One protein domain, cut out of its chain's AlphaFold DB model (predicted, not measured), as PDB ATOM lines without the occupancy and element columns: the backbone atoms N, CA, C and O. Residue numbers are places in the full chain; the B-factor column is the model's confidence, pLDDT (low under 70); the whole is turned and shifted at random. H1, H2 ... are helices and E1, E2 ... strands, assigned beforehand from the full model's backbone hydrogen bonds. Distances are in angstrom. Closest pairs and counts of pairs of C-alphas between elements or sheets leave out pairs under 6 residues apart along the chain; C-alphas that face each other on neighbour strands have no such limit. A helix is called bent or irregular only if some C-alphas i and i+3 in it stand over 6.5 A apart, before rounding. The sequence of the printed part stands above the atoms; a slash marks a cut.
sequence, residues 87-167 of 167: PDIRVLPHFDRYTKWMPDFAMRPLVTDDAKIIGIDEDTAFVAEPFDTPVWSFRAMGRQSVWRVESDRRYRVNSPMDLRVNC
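What this domain is: This is residues 87 to 167 of the 167 residues of the protein "Unannotated protein" of freshwater metagenome (UniProt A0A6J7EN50). Two small sheets, E1 E2 E5 E6 and E3 E4 E7, meet side by side in a thin slab, not face to face; the hairpin E3 and E4 comes next to the last residue of E2 and the first of E5. Two short helices, H1 and H2, make one end, by the first sheet and away from the second. The 81 printed residues hold E1 H1 H2 E2 E3 E4 E5 E6 E7 in that order, a mixed class; the sheet E1 E2 E5 E6 is mixed, E3 E4 E7 antiparallel. The whole is compact, with a radius of gyration of the C-alphas of 12.7 A and spans of 40 by 30 by 17 A.

Where its parts are: Find C-alpha 89 at (5.037, 18.575, 2.533); there E1, residues 89 to 93, begins and runs 12.4 A. H1 is residues 95 to 101, 10.3 A, and H2 residues 104 to 110, 10.8 A; H2 is irregular, but only just, with C-alphas 106 and 109 6.8 A apart. E2 is residues 116 to 120, 12.6 A, and E3 residues 124 to 127. Look for the longest strand, E4, residues 135 to 142, from C-alpha 135 at (12.137, 9.168, 7.753) over 22.5 A. E5 is residues 146 to 149, E6 residues 154 to 156, and E7 residues 161 to 164, ending at C-alpha 164 (8.935, 10.955, 5.205).

How they stand to each other: Start at E1, parallel to E2, with N 90 and O 116 2.9 A apart. E1, H1, H2 and E2 form a strand-helix-strand unit, two parallel neighbour strands with helices between, its crossover right-handed. E5 is antiparallel to E2, N 119 to O 147 at 2.8 A, and forms a hairpin with E6, N 148 to O 155 at 2.8 A. H1 is on this sheet, C-alphas 95 and 119 being the closest to E2 at 5.3 A; H2 only grazes it with residues 104 to 110. O i to N i+4 pairs within hydrogen-bond range are 1 of 3 in H1 and 0 of 3 in H2; O i to N i+3 pairs are 3 of 4 in each. E4 pairs staggered: residues 139 to 142 with E3, N 125 to O 141 at 2.7 A, and residues 135 to 138 with E7, N 136 to O 163 at 2.9 A. The closest C-alphas of E4 and E5 are 140 and 146, 5.6 A.

The domain as a whole: The farthest C-alphas, of Trp 101 and Asp 132, are 40.9 A apart. The printed part has no cut and no long link. Mean pLDDT of the printed part is 87.8; residues 99 to 102 and 105 are under 70.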
ATOM      1  N   PRO A  87       6.993  13.672   0.214       96.25
ATOM      2  CA  PRO A  87       5.591  13.665  -0.215       96.25
ATOM      3  C   PRO A  87       4.632  14.364   0.756       96.25
ATOM      4  O   PRO A  87       3.641  14.938   0.320       96.25
ATOM      5  N   ASP A  88       4.936  14.384   2.053       94.88
ATOM      6  CA  ASP A  88       4.010  14.898   3.074       94.88
ATOM      7  C   ASP A  88       4.202  16.400   3.347       94.88
ATOM      8  O   ASP A  88       3.822  16.906   4.408       94.88
ATOM      9  N   ILE A  89       4.839  17.128   2.419       94.75
ATOM     10  CA  ILE A  89       5.037  18.575   2.533       94.75
ATOM     11  C   ILE A  89       4.590  19.358   1.302       94.75
ATOM     12  O   ILE A  89       4.647  18.899   0.158       94.75
ATOM     13  N   ARG A  90       4.223  20.614   1.566       93.62
ATOM     14  CA  ARG A  90       3.958  21.666   0.583       93.62
ATOM     15  C   ARG A  90       4.892  22.829   0.869       93.62
ATOM     16  O   ARG A  90       4.802  23.440   1.932       93.62
ATOM     17  N   VAL A  91       5.800  23.133  -0.052       94.44
ATOM     18  CA  VAL A  91       6.812  24.176   0.170       94.44
ATOM     19  C   VAL A  91       6.299  25.533  -0.309       94.44
ATOM     20  O   VAL A  91       5.789  25.655  -1.420       94.44
ATOM     21  N   LEU A  92       6.473  26.564   0.517       92.25
ATOM     22  CA  LEU A  92       6.259  27.970   0.177       92.25
ATOM     23  C   LEU A  92       7.616  28.699   0.236       92.25
ATOM     24  O   LEU A  92       8.056  29.067   1.325       92.25
ATOM     25  N   PRO A  93       8.323  28.879  -0.895       89.19
ATOM     26  CA  PRO A  93       9.608  29.580  -0.915       89.19
ATOM     27  C   PRO A  93       9.421  31.099  -0.783       89.19
ATOM     28  O   PRO A  93       8.312  31.592  -0.972       89.19
ATOM     29  N   HIS A  94      10.498  31.853  -0.537       89.56
ATOM     30  CA  HIS A  94      10.455  33.318  -0.364       89.56
ATOM     31  C   HIS A  94       9.422  33.750   0.692       89.56
ATOM     32  O   HIS A  94       8.658  34.705   0.509       89.56
ATOM     33  N   PHE A  95       9.316  32.974   1.768       83.94
ATOM     34  CA  PHE A  95       8.216  33.077   2.719       83.94
ATOM     35  C   PHE A  95       8.198  34.418   3.473       83.94
ATOM     36  O   PHE A  95       7.134  35.006   3.694       83.94
ATOM     37  N   ASP A  96       9.367  34.983   3.752       82.38
ATOM     38  CA  ASP A  96       9.569  36.328   4.291       82.38
ATOM     39  C   ASP A  96       8.974  37.432   3.398       82.38
ATOM     40  O   ASP A  96       8.539  38.478   3.887       82.38
ATOM     41  N   ARG A  97       8.914  37.204   2.080       80.62
ATOM     42  CA  ARG A  97       8.251  38.112   1.142       80.62
ATOM     43  C   ARG A  97       6.755  37.881   1.132       80.62
ATOM     44  O   ARG A  97       6.020  38.853   1.247       80.62
ATOM     45  N   TYR A  98       6.292  36.636   1.037       70.69
ATOM     46  CA  TYR A  98       4.855  36.338   1.011       70.69
ATOM     47  C   TYR A  98       4.129  36.843   2.255       70.69
ATOM     48  O   TYR A  98       3.075  37.462   2.140       70.69
ATOM     49  N   THR A  99       4.722  36.663   3.430       66.38
ATOM     50  CA  THR A  99       4.127  37.080   4.707       66.38
ATOM     51  C   THR A  99       4.013  38.598   4.881       66.38
ATOM     52  O   THR A  99       3.244  39.048   5.729       66.38
ATOM     53  N   LYS A 100       4.711  39.403   4.064       68.75
ATOM     54  CA  LYS A 100       4.527  40.868   4.022       68.75
ATOM     55  C   LYS A 100       3.229  41.283   3.329       68.75
ATOM     56  O   LYS A 100       2.723  42.364   3.608       68.75
ATOM     57  N   TRP A 101       2.698  40.445   2.436       63.41
ATOM     58  CA  TRP A 101       1.530  40.768   1.602       63.41
ATOM     59  C   TRP A 101       0.334  39.843   1.850       63.41
ATOM     60  O   TRP A 101      -0.790  40.201   1.509       63.41
ATOM     61  N   MET A 102       0.553  38.669   2.451       67.12
ATOM     62  CA  MET A 102      -0.487  37.703   2.799       67.12
ATOM     63  C   MET A 102      -0.544  37.485   4.315       67.12
ATOM     64  O   MET A 102       0.407  36.953   4.891       67.12
ATOM     65  N   PRO A 103      -1.664  37.849   4.964       70.62
ATOM     66  CA  PRO A 103      -1.909  37.512   6.359       70.62
ATOM     67  C   PRO A 103      -1.936  35.995   6.582       70.62
ATOM     68  O   PRO A 103      -2.393  35.249   5.717       70.62
ATOM     69  N   ASP A 104      -1.562  35.538   7.780       70.31
ATOM     70  CA  ASP A 104      -1.519  34.105   8.120       70.31
ATOM     71  C   ASP A 104      -2.849  33.376   7.858       70.31
ATOM     72  O   ASP A 104      -2.853  32.241   7.380       70.31
ATOM     73  N   PHE A 105      -3.993  34.038   8.081       67.31
ATOM     74  CA  PHE A 105      -5.305  33.436   7.825       67.31
ATOM     75  C   PHE A 105      -5.535  33.086   6.347       67.31
ATOM     76  O   PHE A 105      -6.296  32.165   6.059       67.31
ATOM     77  N   ALA A 106      -4.879  33.785   5.413       72.00
ATOM     78  CA  ALA A 106      -5.001  33.532   3.981       72.00
ATOM     79  C   ALA A 106      -4.255  32.259   3.547       72.00
ATOM     80  O   ALA A 106      -4.554  31.711   2.490       72.00
ATOM     81  N   MET A 107      -3.321  31.765   4.368       72.25
ATOM     82  CA  MET A 107      -2.598  30.511   4.125       72.25
ATOM     83  C   MET A 107      -3.318  29.287   4.701       72.25
ATOM     84  O   MET A 107      -3.056  28.173   4.259       72.25
ATOM     85  N   ARG A 108      -4.258  29.472   5.639       72.31
ATOM     86  CA  ARG A 108      -5.023  28.377   6.266       72.31
ATOM     87  C   ARG A 108      -5.718  27.441   5.268       72.31
ATOM     88  O   ARG A 108      -5.657  26.241   5.496       72.31
ATOM     89  N   PRO A 109      -6.319  27.916   4.155       73.81
ATOM     90  CA  PRO A 109      -6.942  27.024   3.174       73.81
ATOM     91  C   PRO A 109      -5.962  26.082   2.458       73.81
ATOM     92  O   PRO A 109      -6.396  25.131   1.820       73.81
ATOM     93  N   LEU A 110      -4.652  26.350   2.525       72.31
ATOM     94  CA  LEU A 110      -3.624  25.474   1.960       72.31
ATOM     95  C   LEU A 110      -3.245  24.331   2.914       72.31
ATOM     96  O   LEU A 110      -2.541  23.411   2.489       72.31
ATOM     97  N   VAL A 111      -3.644  24.414   4.191       79.25
ATOM     98  CA  VAL A 111      -3.340  23.413   5.219       79.25
ATOM     99  C   VAL A 111      -4.296  22.249   5.026       79.25
ATOM    100  O   VAL A 111      -5.507  22.443   4.943       79.25
ATOM    101  N   THR A 112      -3.750  21.044   4.947       79.56
ATOM    102  CA  THR A 112      -4.532  19.813   4.861       79.56
ATOM    103  C   THR A 112      -3.993  18.798   5.854       79.56
ATOM    104  O   THR A 112      -2.832  18.870   6.252       79.56
ATOM    105  N   ASP A 113      -4.839  17.858   6.270       79.38
ATOM    106  CA  ASP A 113      -4.480  16.877   7.302       79.38
ATOM    107  C   ASP A 113      -3.369  15.914   6.845       79.38
ATOM    108  O   ASP A 113      -2.640  15.360   7.663       79.38
ATOM    109  N   ASP A 114      -3.219  15.737   5.532       84.38
ATOM    110  CA  ASP A 114      -2.261  14.838   4.890       84.38
ATOM    111  C   ASP A 114      -0.900  15.484   4.583       84.38
ATOM    112  O   ASP A 114       0.041  14.772   4.235       84.38
ATOM    113  N   ALA A 115      -0.757  16.811   4.703       87.69
ATOM    114  CA  ALA A 115       0.480  17.493   4.328       87.69
ATOM    115  C   ALA A 115       0.804  18.723   5.187       87.69
ATOM    116  O   ALA A 115      -0.024  19.598   5.438       87.69
ATOM    117  N   LYS A 116       2.079  18.853   5.562       90.94
ATOM    118  CA  LYS A 116       2.602  20.012   6.298       90.94
ATOM    119  C   LYS A 116       2.996  21.123   5.327       90.94
ATOM    120  O   LYS A 116       3.747  20.893   4.379       90.94
ATOM    121  N   ILE A 117       2.577  22.357   5.591       92.44
ATOM    122  CA  ILE A 117       3.091  23.514   4.853       92.44
ATOM    123  C   ILE A 117       4.424  23.947   5.454       92.44
ATOM    124  O   ILE A 117       4.493  24.260   6.644       92.44
ATOM    125  N   ILE A 118       5.450  24.035   4.611       95.12
ATOM    126  CA  ILE A 118       6.800  24.459   4.975       95.12
ATOM    127  C   ILE A 118       7.135  25.765   4.257       95.12
ATOM    128  O   ILE A 118       7.394  25.784   3.056       95.12
ATOM    129  N   GLY A 119       7.123  26.867   5.000       94.69
ATOM    130  CA  GLY A 119       7.611  28.164   4.546       94.69
ATOM    131  C   GLY A 119       9.128  28.238   4.662       94.69
ATOM    132  O   GLY A 119       9.671  27.951   5.724       94.69
ATOM    133  N   ILE A 120       9.819  28.622   3.594       96.50
ATOM    134  CA  ILE A 120      11.276  28.801   3.592       96.50
ATOM    135  C   ILE A 120      11.573  30.241   3.179       96.50
ATOM    136  O   ILE A 120      11.207  30.663   2.078       96.50
ATOM    137  N   ASP A 121      12.199  30.999   4.077       95.94
ATOM    138  CA  ASP A 121      12.614  32.382   3.825       95.94
ATOM    139  C   ASP A 121      13.749  32.450   2.782       95.94
ATOM    140  O   ASP A 121      14.438  31.459   2.519       95.94
ATOM    141  N   GLU A 122      13.976  33.623   2.184       94.12
ATOM    142  CA  GLU A 122      15.151  33.855   1.328       94.12
ATOM    143  C   GLU A 122      16.479  33.561   2.064       94.12
ATOM    144  O   GLU A 122      16.580  33.642   3.293       94.12
ATOM    145  N   ASP A 123      17.511  33.174   1.303       95.06
ATOM    146  CA  ASP A 123      18.839  32.775   1.805       95.06
ATOM    147  C   ASP A 123      18.814  31.685   2.896       95.06
ATOM    148  O   ASP A 123      19.678  31.637   3.782       95.06
ATOM    149  N   THR A 124      17.805  30.812   2.844       97.50
ATOM    150  CA  THR A 124      17.588  29.723   3.801       97.50
ATOM    151  C   THR A 124      17.229  28.433   3.069       97.50
ATOM    152  O   THR A 124      16.554  28.436   2.042       97.50
ATOM    153  N   ALA A 125      17.705  27.312   3.596       97.44
ATOM    154  CA  ALA A 125      17.467  25.965   3.114       97.44
ATOM    155  C   ALA A 125      16.890  25.097   4.235       97.44
ATOM    156  O   ALA A 125      17.121  25.336   5.424       97.44
ATOM    157  N   PHE A 126      16.152  24.064   3.842       97.81
ATOM    158  CA  PHE A 126      15.668  23.026   4.738       97.81
ATOM    159  C   PHE A 126      16.297  21.704   4.314       97.81
ATOM    160  O   PHE A 126      15.998  21.192   3.237       97.81
ATOM    161  N   VAL A 127      17.241  21.219   5.114       97.25
ATOM    162  CA  VAL A 127      18.224  20.211   4.701       97.25
ATOM    163  C   VAL A 127      18.135  19.003   5.617       97.25
ATOM    164  O   VAL A 127      18.000  19.163   6.828       97.25
ATOM    165  N   ALA A 128      18.248  17.807   5.051       95.56
ATOM    166  CA  ALA A 128      18.459  16.571   5.788       95.56
ATOM    167  C   ALA A 128      19.640  15.811   5.181       95.56
ATOM    168  O   ALA A 128      19.881  15.891   3.975       95.56
ATOM    169  N   GLU A 129      20.353  15.075   6.025       88.69
ATOM    170  CA  GLU A 129      21.327  14.076   5.593       88.69
ATOM    171  C   GLU A 129      20.618  12.724   5.401       88.69
ATOM    172  O   GLU A 129      19.594  12.483   6.050       88.69
ATOM    173  N   PRO A 130      21.107  11.864   4.490       77.88
ATOM    174  CA  PRO A 130      20.500  10.562   4.244       77.88
ATOM    175  C   PRO A 130      20.603   9.644   5.470       77.88
ATOM    176  O   PRO A 130      21.622   9.613   6.157       77.88
ATOM    177  N   PHE A 131      19.550   8.859   5.699       74.94
ATOM    178  CA  PHE A 131      19.486   7.804   6.712       74.94
ATOM    179  C   PHE A 131      18.982   6.503   6.078       74.94
ATOM    180  O   PHE A 131      18.228   6.545   5.108       74.94
ATOM    181  N   ASP A 132      19.288   5.357   6.694       80.56
ATOM    182  CA  ASP A 132      18.802   4.023   6.280       80.56
ATOM    183  C   ASP A 132      17.290   3.810   6.509       80.56
ATOM    184  O   ASP A 132      16.783   2.687   6.468       80.56
ATOM    185  N   THR A 133      16.542   4.878   6.793       86.88
ATOM    186  CA  THR A 133      15.101   4.827   7.047       86.88
ATOM    187  C   THR A 133      14.374   5.815   6.136       86.88
ATOM    188  O   THR A 133      14.938   6.856   5.793       86.88
ATOM    189  N   PRO A 134      13.098   5.560   5.790       91.12
ATOM    190  CA  PRO A 134      12.297   6.473   4.975       91.12
ATOM    191  C   PRO A 134      11.861   7.733   5.739       91.12
ATOM    192  O   PRO A 134      10.979   8.451   5.277       91.12
ATOM    193  N   VAL A 135      12.419   7.996   6.924       94.38
ATOM    194  CA  VAL A 135      12.137   9.168   7.753       94.38
ATOM    195  C   VAL A 135      13.447   9.902   7.999       94.38
ATOM    196  O   VAL A 135      14.342   9.392   8.668       94.38
ATOM    197  N   TRP A 136      13.581  11.094   7.424       95.50
ATOM    198  CA  TRP A 136      14.794  11.901   7.531       95.50
ATOM    199  C   TRP A 136      14.552  13.111   8.426       95.50
ATOM    200  O   TRP A 136      13.463  13.689   8.430       95.50
ATOM    201  N   SER A 137      15.587  13.511   9.164       95.50
ATOM    202  CA  SER A 137      15.510  14.626  10.108       95.50
ATOM    203  C   SER A 137      15.983  15.924   9.453       95.50
ATOM    204  O   SER A 137      17.183  16.151   9.280       95.50
ATOM    205  N   PHE A 138      15.036  16.783   9.076       97.31
ATOM    206  CA  PHE A 138      15.313  18.037   8.379       97.31
ATOM    207  C   PHE A 138      15.568  19.195   9.343       97.31
ATOM    208  O   PHE A 138      14.893  19.343  10.363       97.31
ATOM    209  N   ARG A 139      16.509  20.073   8.991       97.25
ATOM    210  CA  ARG A 139      16.923  21.240   9.777       97.25
ATOM    211  C   ARG A 139      16.965  22.492   8.915       97.25
ATOM    212  O   ARG A 139      17.325  22.447   7.740       97.25
ATOM    213  N   ALA A 140      16.608  23.623   9.515       97.31
ATOM    214  CA  ALA A 140      16.798  24.927   8.895       97.31
ATOM    215  C   ALA A 140      18.295  25.274   8.859       97.31
ATOM    216  O   ALA A 140      18.984  25.157   9.872       97.31
ATOM    217  N   MET A 141      18.788  25.721   7.708       96.69
ATOM    218  CA  MET A 141      20.162  26.188   7.518       96.69
ATOM    219  C   MET A 141      20.162  27.463   6.682       96.69
ATOM    220  O   MET A 141      19.483  27.527   5.665       96.69
ATOM    221  N   GLY A 142      20.940  28.472   7.067       95.06
ATOM    222  CA  GLY A 142      21.058  29.721   6.309       95.06
ATOM    223  C   GLY A 142      20.892  30.959   7.177       95.06
ATOM    224  O   GLY A 142      21.141  30.920   8.381       95.06
ATOM    225  N   ARG A 143      20.523  32.078   6.546       95.50
ATOM    226  CA  ARG A 143      20.497  33.398   7.196       95.50
ATOM    227  C   ARG A 143      19.191  33.700   7.923       95.50
ATOM    228  O   ARG A 143      19.197  34.535   8.824       95.50
ATOM    229  N   GLN A 144      18.087  33.079   7.512       95.25
ATOM    230  CA  GLN A 144      16.757  33.351   8.053       95.25
ATOM    231  C   GLN A 144      16.130  32.080   8.636       95.25
ATOM    232  O   GLN A 144      16.758  31.404   9.450       95.25
ATOM    233  N   SER A 145      14.856  31.796   8.356       96.31
ATOM    234  CA  SER A 145      14.104  30.754   9.047       96.31
ATOM    235  C   SER A 145      13.310  29.850   8.115       96.31
ATOM    236  O   SER A 145      12.940  30.200   6.996       96.31
ATOM    237  N   VAL A 146      13.041  28.656   8.633       97.38
ATOM    238  CA  VAL A 146      12.024  27.752   8.106       97.38
ATOM    239  C   VAL A 146      10.834  27.795   9.054       97.38
ATOM    240  O   VAL A 146      10.986  27.883  10.277       97.38
ATOM    241  N   TRP A 147       9.641  27.741   8.485       94.88
ATOM    242  CA  TRP A 147       8.370  27.866   9.175       94.88
ATOM    243  C   TRP A 147       7.489  26.669   8.848       94.88
ATOM    244  O   TRP A 147       7.413  26.243   7.702       94.88
ATOM    245  N   ARG A 148       6.775  26.159   9.843       92.88
ATOM    246  CA  ARG A 148       5.652  25.244   9.657       92.88
ATOM    247  C   ARG A 148       4.367  26.045   9.799       92.88
ATOM    248  O   ARG A 148       4.198  26.728  10.807       92.88
ATOM    249  N   VAL A 149       3.489  25.996   8.804       89.12
ATOM    250  CA  VAL A 149       2.178  26.658   8.870       89.12
ATOM    251  C   VAL A 149       1.120  25.623   9.231       89.12
ATOM    252  O   VAL A 149       1.039  24.570   8.602       89.12
ATOM    253  N   GLU A 150       0.333  25.934  10.252       86.69
ATOM    254  CA  GLU A 150      -0.785  25.130  10.736       86.69
ATOM    255  C   GLU A 150      -2.094  25.922  10.636       86.69
ATOM    256  O   GLU A 150      -2.116  27.092  10.239       86.69
ATOM    257  N   SER A 151      -3.211  25.277  10.974       80.06
ATOM    258  CA  SER A 151      -4.543  25.882  10.899       80.06
ATOM    259  C   SER A 151      -4.717  27.069  11.853       80.06
ATOM    260  O   SER A 151      -5.497  27.980  11.565       80.06
ATOM    261  N   ASP A 152      -3.979  27.111  12.963       79.56
ATOM    262  CA  ASP A 152      -4.034  28.185  13.949       79.56
ATOM    263  C   ASP A 152      -3.072  29.333  13.604       79.56
ATOM    264  O   ASP A 152      -3.512  30.482  13.458       79.56
ATOM    265  N   ARG A 153      -1.779  29.031  13.445       84.00
ATOM    266  CA  ARG A 153      -0.681  29.981  13.226       84.00
ATOM    267  C   ARG A 153       0.512  29.317  12.536       84.00
ATOM    268  O   ARG A 153       0.514  28.132  12.216       84.00
ATOM    269  N   ARG A 154       1.573  30.099  12.340       88.19
ATOM    270  CA  ARG A 154       2.882  29.605  11.904       88.19
ATOM    271  C   ARG A 154       3.853  29.438  13.070       88.19
ATOM    272  O   ARG A 154       3.874  30.239  14.004       88.19
ATOM    273  N   TYR A 155       4.710  28.435  12.959       92.00
ATOM    274  CA  TYR A 155       5.713  28.055  13.943       92.00
ATOM    275  C   TYR A 155       7.088  28.072  13.297       92.00
ATOM    276  O   TYR A 155       7.285  27.464  12.248       92.00
ATOM    277  N   ARG A 156       8.061  28.737  13.919       95.06
ATOM    278  CA  ARG A 156       9.451  28.636  13.468       95.06
ATOM    279  C   ARG A 156       9.982  27.231  13.765       95.06
ATOM    280  O   ARG A 156       9.816  26.729  14.876       95.06
ATOM    281  N   VAL A 157      10.641  26.615  12.790       96.25
ATOM    282  CA  VAL A 157      11.301  25.313  12.935       96.25
ATOM    283  C   VAL A 157      12.666  25.527  13.594       96.25
ATOM    284  O   VAL A 157      13.661  25.778  12.922       96.25
ATOM    285  N   ASN A 158      12.695  25.483  14.930       92.75
ATOM    286  CA  ASN A 158      13.916  25.644  15.740       92.75
ATOM    287  C   ASN A 158      14.586  24.311  16.112       92.75
ATOM    288  O   ASN A 158      15.728  24.297  16.560       92.75
ATOM    289  N   SER A 159      13.866  23.205  15.937       93.62
ATOM    290  CA  SER A 159      14.346  21.847  16.181       93.62
ATOM    291  C   SER A 159      14.206  21.030  14.901       93.62
ATOM    292  O   SER A 159      13.390  21.392  14.047       93.62
ATOM    293  N   PRO A 160      14.977  19.939  14.752       94.62
ATOM    294  CA  PRO A 160      14.843  19.050  13.608       94.62
ATOM    295  C   PRO A 160      13.415  18.533  13.483       94.62
ATOM    296  O   PRO A 160      12.744  18.305  14.491       94.62
ATOM    297  N   MET A 161      12.957  18.365  12.250       95.06
ATOM    298  CA  MET A 161      11.639  17.824  11.965       95.06
ATOM    299  C   MET A 161      11.778  16.573  11.118       95.06
ATOM    300  O   MET A 161      12.322  16.611  10.015       95.06
ATOM    301  N   ASP A 162      11.216  15.490  11.631       95.25
ATOM    302  CA  ASP A 162      11.224  14.209  10.953       95.25
ATOM    303  C   ASP A 162      10.124  14.184   9.889       95.25
ATOM    304  O   ASP A 162       8.943  14.459  10.153       95.25
ATOM    305  N   LEU A 163      10.539  13.913   8.656       95.25
ATOM    306  CA  LEU A 163       9.680  13.876   7.485       95.25
ATOM    307  C   LEU A 163       9.923  12.603   6.697       95.25
ATOM    308  O   LEU A 163      11.055  12.142   6.565       95.25
ATOM    309  N   ARG A 164       8.843  12.074   6.126       95.50
ATOM    310  CA  ARG A 164       8.935  10.955   5.205       95.50
ATOM    311  C   ARG A 164       9.637  11.389   3.922       95.50
ATOM    312  O   ARG A 164       9.305  12.431   3.357       95.50
ATOM    313  N   VAL A 165      10.558  10.561   3.458       95.75
ATOM    314  CA  VAL A 165      11.277  10.708   2.197       95.75
ATOM    315  C   VAL A 165      11.052   9.441   1.386       95.75
ATOM    316  O   VAL A 165      11.177   8.333   1.904       95.75
ATOM    317  N   ASN A 166      10.701   9.591   0.112       93.06
ATOM    318  CA  ASN A 166      10.574   8.459  -0.801       93.06
ATOM    319  C   ASN A 166      11.968   8.065  -1.315       93.06
ATOM    320  O   ASN A 166      12.245   8.269  -2.495       93.06
ATOM    321  N   CYS A 167      12.843   7.555  -0.440       82.12
ATOM    322  CA  CYS A 167      14.196   7.063  -0.750       82.12
ATOM    323  C   CYS A 167      14.253   5.548  -0.979       82.12
ATOM    324  O   CYS A 167      13.290   4.853  -0.592       82.12
TER     325      CYS A 167